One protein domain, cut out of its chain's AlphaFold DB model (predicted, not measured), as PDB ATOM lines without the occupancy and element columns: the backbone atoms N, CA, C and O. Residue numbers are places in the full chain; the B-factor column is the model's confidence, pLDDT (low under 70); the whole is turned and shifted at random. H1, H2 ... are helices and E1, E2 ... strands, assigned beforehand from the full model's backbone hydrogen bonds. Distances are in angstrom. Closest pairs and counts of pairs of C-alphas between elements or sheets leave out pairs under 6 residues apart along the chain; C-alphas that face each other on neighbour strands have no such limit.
ATOM      1  N   ARG A  19      36.139  39.427  36.721       80.38
ATOM      2  CA  ARG A  19      35.654  40.111  37.943       80.38
ATOM      3  C   ARG A  19      34.428  39.446  38.576       80.38
ATOM      4  O   ARG A  19      34.184  39.623  39.763       80.38
ATOM      5  N   SER A  20      33.668  38.682  37.794       79.25
ATOM      6  CA  SER A  20      32.508  37.909  38.252       79.25
ATOM      7  C   SER A  20      32.880  36.584  38.931       79.25
ATOM      8  O   SER A  20      31.989  35.771  39.148       79.25
ATOM      9  N   LYS A  21      34.166  36.355  39.246       78.31
ATOM     10  CA  LYS A  21      34.696  35.069  39.727       78.31
ATOM     11  C   LYS A  21      34.406  33.911  38.759       78.31
ATOM     12  O   LYS A  21      34.049  32.817  39.174       78.31
ATOM     13  N   ALA A  22      34.527  34.189  37.464       80.31
ATOM     14  CA  ALA A  22      34.290  33.231  36.392       80.31
ATOM     15  C   ALA A  22      35.406  33.335  35.352       80.31
ATOM     16  O   ALA A  22      35.910  34.434  35.098       80.31
ATOM     17  N   TRP A  23      35.773  32.211  34.745       82.69
ATOM     18  CA  TRP A  23      36.695  32.181  33.613       82.69
ATOM     19  C   TRP A  23      36.048  32.833  32.388       82.69
ATOM     20  O   TRP A  23      34.862  32.637  32.131       82.69
ATOM     21  N   ILE A  24      36.811  33.640  31.653       79.25
ATOM     22  CA  ILE A  24      36.374  34.288  30.413       79.25
ATOM     23  C   ILE A  24      37.421  34.094  29.316       79.25
ATOM     24  O   ILE A  24      38.620  34.055  29.578       79.25
ATOM     25  N   ASP A  25      36.979  34.014  28.070       71.50
ATOM     26  CA  ASP A  25      37.815  33.753  26.889       71.50
ATOM     27  C   ASP A  25      38.752  34.923  26.517       71.50
ATOM     28  O   ASP A  25      39.669  34.761  25.718       71.50
ATOM     29  N   GLY A  26      38.576  36.101  27.124       65.50
ATOM     30  CA  GLY A  26      39.405  37.285  26.864       65.50
ATOM     31  C   GLY A  26      38.855  38.226  25.787       65.50
ATOM     32  O   GLY A  26      39.419  39.304  25.593       65.50
ATOM     33  N   SER A  27      37.722  37.901  25.153       64.94
ATOM     34  CA  SER A  27      37.023  38.793  24.215       64.94
ATOM     35  C   SER A  27      36.532  40.078  24.895       64.94
ATOM     36  O   SER A  27      36.452  41.128  24.255       64.94
ATOM     37  N   GLU A  28      36.276  40.045  26.208       65.38
ATOM     38  CA  GLU A  28      35.985  41.228  27.024       65.38
ATOM     39  C   GLU A  28      37.134  41.552  27.992       65.38
ATOM     40  O   GLU A  28      37.043  41.323  29.198       65.38
ATOM     41  N   ALA A  29      38.197  42.185  27.486       69.50
ATOM     42  CA  ALA A  29      39.283  42.730  28.310       69.50
ATOM     43  C   ALA A  29      38.819  43.536  29.555       69.50
ATOM     44  O   ALA A  29      39.396  43.335  30.622       69.50
ATOM     45  N   PRO A  30      37.775  44.401  29.519       72.25
ATOM     46  CA  PRO A  30      37.299  45.089  30.729       72.25
ATOM     47  C   PRO A  30      36.639  44.169  31.771       72.25
ATOM     48  O   PRO A  30      36.540  44.549  32.941       72.25
ATOM     49  N   ARG A  31      36.190  42.971  31.380       76.38
ATOM     50  CA  ARG A  31      35.582  41.987  32.285       76.38
ATOM     51  C   ARG A  31      36.640  41.166  33.036       76.38
ATOM     52  O   ARG A  31      36.325  40.600  34.083       76.38
ATOM     53  N   VAL A  32      37.889  41.163  32.562       82.94
ATOM     54  CA  VAL A  32      39.032  40.513  33.225       82.94
ATOM     55  C   VAL A  32      39.308  41.183  34.574       82.94
ATOM     56  O   VAL A  32      39.321  42.412  34.698       82.94
ATOM     57  N   ALA A  33      39.517  40.363  35.598       84.69
ATOM     58  CA  ALA A  33      39.982  40.788  36.903       84.69
ATOM     59  C   ALA A  33      41.428  41.276  36.788       84.69
ATOM     60  O   ALA A  33      42.325  40.548  36.369       84.69
ATOM     61  N   THR A  34      41.628  42.535  37.160       86.31
ATOM     62  CA  THR A  34      42.938  43.175  37.210       86.31
ATOM     63  C   THR A  34      43.280  43.489  38.647       86.31
ATOM     64  O   THR A  34      42.468  44.107  39.339       86.31
ATOM     65  N   PHE A  35      44.485  43.132  39.048       87.69
ATOM     66  CA  PHE A  35      45.024  43.352  40.378       87.69
ATOM     67  C   PHE A  35      46.122  44.408  40.300       87.69
ATOM     68  O   PHE A  35      46.940  44.396  39.375       87.69
ATOM     69  N   ASP A  36      46.136  45.355  41.230       86.69
ATOM     70  CA  ASP A  36      47.194  46.368  41.260       86.69
ATOM     71  C   ASP A  36      48.501  45.715  41.731       86.69
ATOM     72  O   ASP A  36      49.538  45.817  41.072       86.69
ATOM     73  N   HIS A  37      48.410  44.881  42.770       86.75
ATOM     74  CA  HIS A  37      49.545  44.156  43.323       86.75
ATOM     75  C   HIS A  37      49.614  42.699  42.871       86.75
ATOM     76  O   HIS A  37      48.608  42.016  42.662       86.75
ATOM     77  N   ARG A  38      50.848  42.192  42.781       85.56
ATOM     78  CA  ARG A  38      51.111  40.786  42.478       85.56
ATOM     79  C   ARG A  38      50.566  39.868  43.570       85.56
ATOM     80  O   ARG A  38      50.046  38.810  43.246       85.56
ATOM     81  N   ASP A  39      50.671  40.262  44.833       89.56
ATOM     82  CA  ASP A  39      50.256  39.447  45.978       89.56
ATOM     83  C   ASP A  39      48.748  39.172  45.977       89.56
ATOM     84  O   ASP A  39      48.334  38.048  46.245       89.56
ATOM     85  N   GLU A  40      47.927  40.142  45.564       88.81
ATOM     86  CA  GLU A  40      46.476  39.956  45.399       88.81
ATOM     87  C   GLU A  40      46.156  38.929  44.298       88.81
ATOM     88  O   GLU A  40      45.278  38.073  44.456       88.81
ATOM     89  N   ALA A  41      46.911  38.975  43.195       88.25
ATOM     90  CA  ALA A  41      46.795  37.992  42.125       88.25
ATOM     91  C   ALA A  41      47.271  36.601  42.576       88.25
ATOM     92  O   ALA A  41      46.657  35.601  42.213       88.25
ATOM     93  N   VAL A  42      48.333  36.524  43.389       88.56
ATOM     94  CA  VAL A  42      48.811  35.265  43.988       88.56
ATOM     95  C   VAL A  42      47.769  34.691  44.934       88.56
ATOM     96  O   VAL A  42      47.494  33.502  44.836       88.56
ATOM     97  N   ASN A  43      47.165  35.508  45.798       89.44
ATOM     98  CA  ASN A  43      46.125  35.054  46.717       89.44
ATOM     99  C   ASN A  43      44.970  34.402  45.949       89.44
ATOM    100  O   ASN A  43      44.655  33.239  46.174       89.44
ATOM    101  N   THR A  44      44.456  35.103  44.937       88.00
ATOM    102  CA  THR A  44      43.380  34.584  44.083       88.00
ATOM    103  C   THR A  44      43.804  33.315  43.333       88.00
ATOM    104  O   THR A  44      43.035  32.366  43.223       88.00
ATOM    105  N   LEU A  45      45.034  33.266  42.810       88.38
ATOM    106  CA  LEU A  45      45.552  32.084  42.121       88.38
ATOM    107  C   LEU A  45      45.665  30.876  43.060       88.38
ATOM    108  O   LEU A  45      45.385  29.751  42.650       88.38
ATOM    109  N   VAL A  46      46.076  31.093  44.309       86.50
ATOM    110  CA  VAL A  46      46.147  30.047  45.333       86.50
ATOM    111  C   VAL A  46      44.749  29.558  45.694       86.50
ATOM    112  O   VAL A  46      44.553  28.350  45.766       86.50
ATOM    113  N   GLU A  47      43.772  30.453  45.846       89.19
ATOM    114  CA  GLU A  47      42.366  30.081  46.054       89.19
ATOM    115  C   GLU A  47      41.842  29.197  44.911       89.19
ATOM    116  O   GLU A  47      41.215  28.167  45.155       89.19
ATOM    117  N   LEU A  48      42.161  29.551  43.663       84.44
ATOM    118  CA  LEU A  48      41.813  28.756  42.483       84.44
ATOM    119  C   LEU A  48      42.513  27.395  42.473       84.44
ATOM    120  O   LEU A  48      41.869  26.377  42.248       84.44
ATOM    121  N   SER A  49      43.809  27.373  42.778       82.19
ATOM    122  CA  SER A  49      44.610  26.141  42.830       82.19
ATOM    123  C   SER A  49      44.184  25.218  43.978       82.19
ATOM    124  O   SER A  49      44.388  24.010  43.916       82.19
ATOM    125  N   ALA A  50      43.612  25.778  45.049       84.19
ATOM    126  CA  ALA A  50      43.061  25.018  46.166       84.19
ATOM    127  C   ALA A  50      41.716  24.371  45.812       84.19
ATOM    128  O   ALA A  50      41.405  23.301  46.336       84.19
ATOM    129  N   ARG A  51      40.933  25.006  44.929       84.44
ATOM    130  CA  ARG A  51      39.653  24.480  44.441       84.44
ATOM    131  C   ARG A  51      39.847  23.441  43.338       84.44
ATOM    132  O   ARG A  51      39.211  22.394  43.376       84.44
ATOM    133  N   ASP A  52      40.802  23.690  42.447       79.44
ATOM    134  CA  ASP A  52      41.153  22.828  41.323       79.44
ATOM    135  C   ASP A  52      42.674  22.638  41.247       79.44
ATOM    136  O   ASP A  52      43.402  23.453  40.685       79.44
ATOM    137  N   ILE A  53      43.178  21.524  41.786       79.69
ATOM    138  CA  ILE A  53      44.626  21.235  41.816       79.69
ATOM    139  C   ILE A  53      45.250  21.010  40.428       79.69
ATOM    140  O   ILE A  53      46.470  21.088  40.275       79.69
ATOM    141  N   ASP A  54      44.423  20.686  39.431       80.25
ATOM    142  CA  ASP A  54      44.841  20.485  38.039       80.25
ATOM    143  C   ASP A  54      44.923  21.816  37.270       80.25
ATOM    144  O   ASP A  54      45.576  21.913  36.227       80.25
ATOM    145  N   LEU A  55      44.311  22.869  37.821       80.75
ATOM    146  CA  LEU A  55      44.299  24.197  37.241       80.75
ATOM    147  C   LEU A  55      45.625  24.918  37.528       80.75
ATOM    148  O   LEU A  55      45.891  25.403  38.626       80.75
ATOM    149  N   ARG A  56      46.474  25.024  36.508       81.50
ATOM    150  CA  ARG A  56      47.706  25.820  36.512       81.50
ATOM    151  C   ARG A  56      47.441  27.193  35.916       81.50
ATOM    152  O   ARG A  56      47.736  27.471  34.753       81.50
ATOM    153  N   GLY A  57      46.941  28.077  36.768       83.81
ATOM    154  CA  GLY A  57      46.956  29.503  36.476       83.81
ATOM    155  C   GLY A  57      48.364  30.107  36.576       83.81
ATOM    156  O   GLY A  57      49.185  29.714  37.402       83.81
ATOM    157  N   GLU A  58      48.629  31.102  35.739       86.62
ATOM    158  CA  GLU A  58      49.819  31.946  35.731       86.62
ATOM    159  C   GLU A  58      49.406  33.416  35.886       86.62
ATOM    160  O   GLU A  58      48.378  33.859  35.367       86.62
ATOM    161  N   ILE A  59      50.228  34.191  36.596       89.00
ATOM    162  CA  ILE A  59      50.035  35.634  36.748       89.00
ATOM    163  C   ILE A  59      50.837  36.347  35.667       89.00
ATOM    164  O   ILE A  59      52.062  36.238  35.627       89.00
ATOM    165  N   LYS A  60      50.156  37.140  34.842       84.31
ATOM    166  CA  LYS A  60      50.785  37.999  33.838       84.31
ATOM    167  C   LYS A  60      50.686  39.463  34.225       84.31
ATOM    168  O   LYS A  60      49.610  39.971  34.534       84.31
ATOM    169  N   CYS A  61      51.818  40.152  34.157       83.88
ATOM    170  CA  CYS A  61      51.879  41.604  34.252       83.88
ATOM    171  C   CYS A  61      51.522  42.204  32.888       83.88
ATOM    172  O   CYS A  61      52.152  41.881  31.881       83.88
ATOM    173  N   ILE A  62      50.529  43.084  32.860       81.94
ATOM    174  CA  ILE A  62      50.117  43.828  31.674       81.94
ATOM    175  C   ILE A  62      50.105  45.323  31.985       81.94
ATOM    176  O   ILE A  62      49.832  45.747  33.105       81.94
ATOM    177  N   GLU A  63      50.374  46.146  30.980       78.19
ATOM    178  CA  GLU A  63      50.289  47.598  31.113       78.19
ATOM    179  C   GLU A  63      48.912  48.078  30.662       78.19
ATOM    180  O   GLU A  63      48.493  47.857  29.527       78.19
ATOM    181  N   ARG A  64      48.188  48.743  31.559       73.12
ATOM    182  CA  ARG A  64      46.899  49.364  31.278       73.12
ATOM    183  C   ARG A  64      47.122  50.782  30.770       73.12
ATOM    184  O   ARG A  64      47.741  51.599  31.454       73.12
ATOM    185  N   ILE A  65      46.573  51.081  29.596       74.31
ATOM    186  CA  ILE A  65      46.682  52.393  28.954       74.31
ATOM    187  C   ILE A  65      45.361  53.123  29.168       74.31
ATOM    188  O   ILE A  65      44.321  52.647  28.720       74.31
ATOM    189  N   ASP A  66      45.385  54.276  29.838       62.31
ATOM    190  CA  ASP A  66      44.189  55.128  29.977       62.31
ATOM    191  C   ASP A  66      42.996  54.393  30.633       62.31
ATOM    192  O   ASP A  66      41.860  54.432  30.168       62.31
ATOM    193  N   ASN A  67      43.270  53.634  31.704       58.09
ATOM    194  CA  ASN A  67      42.295  52.787  32.412       58.09
ATOM    195  C   ASN A  67      41.689  51.630  31.585       58.09
ATOM    196  O   ASN A  67      40.881  50.864  32.113       58.09
ATOM    197  N   LYS A  68      42.112  51.440  30.330       57.66
ATOM    198  CA  LYS A  68      41.671  50.349  29.456       57.66
ATOM    199  C   LYS A  68      42.740  49.275  29.352       57.66
ATOM    200  O   LYS A  68      43.907  49.568  29.083       57.66
ATOM    201  N   LEU A  69      42.338  48.024  29.573       61.12
ATOM    202  CA  LEU A  69      43.220  46.905  29.275       61.12
ATOM    203  C   LEU A  69      43.516  46.896  27.765       61.12
ATOM    204  O   LEU A  69      42.588  47.080  26.967       61.12
ATOM    205  N   PRO A  70      44.779  46.697  27.356       61.59
ATOM    206  CA  PRO A  70      45.119  46.468  25.959       61.59
ATOM    207  C   PRO A  70      44.454  45.178  25.456       61.59
ATOM    208  O   PRO A  70      44.006  44.349  26.248       61.59
ATOM    209  N   LYS A  71      44.368  45.014  24.127       54.66
ATOM    210  CA  LYS A  71      43.790  43.817  23.495       54.66
ATOM    211  C   LYS A  71      44.544  42.574  23.975       54.66
ATOM    212  O   LYS A  71      45.678  42.346  23.559       54.66
ATOM    213  N   LEU A  72      43.916  41.811  24.861       60.34
ATOM    214  CA  LEU A  72      44.409  40.517  25.306       60.34
ATOM    215  C   LEU A  72      44.198  39.500  24.173       60.34
ATOM    216  O   LEU A  72      43.192  39.593  23.465       60.34
ATOM    217  N   PRO A  73      45.140  38.572  23.951       54.47
ATOM    218  CA  PRO A  73      44.929  37.482  23.010       54.47
ATOM    219  C   PRO A  73      43.781  36.601  23.521       54.47
ATOM    220  O   PRO A  73      43.860  36.064  24.618       54.47
ATOM    221  N   ILE A  74      42.705  36.505  22.740       54.00
ATOM    222  CA  ILE A  74      41.518  35.698  23.057       54.00
ATOM    223  C   ILE A  74      41.925  34.220  23.018       54.00
ATOM    224  O   ILE A  74      42.632  33.816  22.089       54.00
ATOM    225  N   SER A  75      41.509  33.431  24.008       48.81
ATOM    226  CA  SER A  75      41.711  31.986  23.962       48.81
ATOM    227  C   SER A  75      40.768  31.332  22.958       48.81
ATOM    228  O   SER A  75      39.582  31.649  22.908       48.81
ATOM    229  N   ASP A  76      41.310  30.405  22.172       49.06
ATOM    230  CA  ASP A  76      40.604  29.646  21.131       49.06
ATOM    231  C   ASP A  76      39.835  28.435  21.706       49.06
ATOM    232  O   ASP A  76      39.100  27.761  20.988       49.06
ATOM    233  N   VAL A  77      39.989  28.144  23.008       48.22
ATOM    234  CA  VAL A  77      39.435  26.940  23.646       48.22
ATOM    235  C   VAL A  77      38.114  27.248  24.375       48.22
ATOM    236  O   VAL A  77      38.073  28.140  25.233       48.22
ATOM    237  N   PRO A  78      37.012  26.535  24.061       46.22
ATOM    238  CA  PRO A  78      35.723  26.726  24.720       46.22
ATOM    239  C   PRO A  78      35.814  26.380  26.208       46.22
ATOM    240  O   PRO A  78      36.297  25.312  26.569       46.22
TER     241      PRO A  78
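AT A GLANCE: This is residues 19 to 78 of the 109 residues of an uncharacterized protein of Luminiphilus syltensis NOR5-1B (UniProt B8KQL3). Little regular structure is seen here: one helix, H1, and one long strand, E1, which folds back beside it after a tight link, with long loop stretches before and after this pair. Look for 60 printed residues, of which the named elements, H1 then E1, hold only 23, in the mixed class of helices and strands. The whole is only just compact, close to loose, with a radius of gyration of the C-alphas of 12.1 A and spans of 34 by 29 by 18 A.

HOW THE PARTS SIT: Start at H1, residues 38 to 51, where every O i to N i+4 pair is within hydrogen-bond range. Five residues on comes E1, residues 57 to 65, which pairs with no named strand. Their closest C-alphas, those of Leu 45 and Gly 57, are 6.4 A apart.

IN THESE COORDINATES: Find C-alpha 38 at (51.111, 40.786, 42.478); from there H1 runs 20.0 A to Arg 51. E1 runs 24.1 A from Gly 57 to C-alpha 65 at (46.682, 52.393, 28.954).

THE WHOLE: The printed part has no cut. The two C-alphas farthest apart, those of Ile 53 and Asp 66, are 35.9 A apart. Residues 19 to 37 and 66 to 78 hold no named element. Confidence is low, under 70, at residues 26 to 29 and 66 to 78.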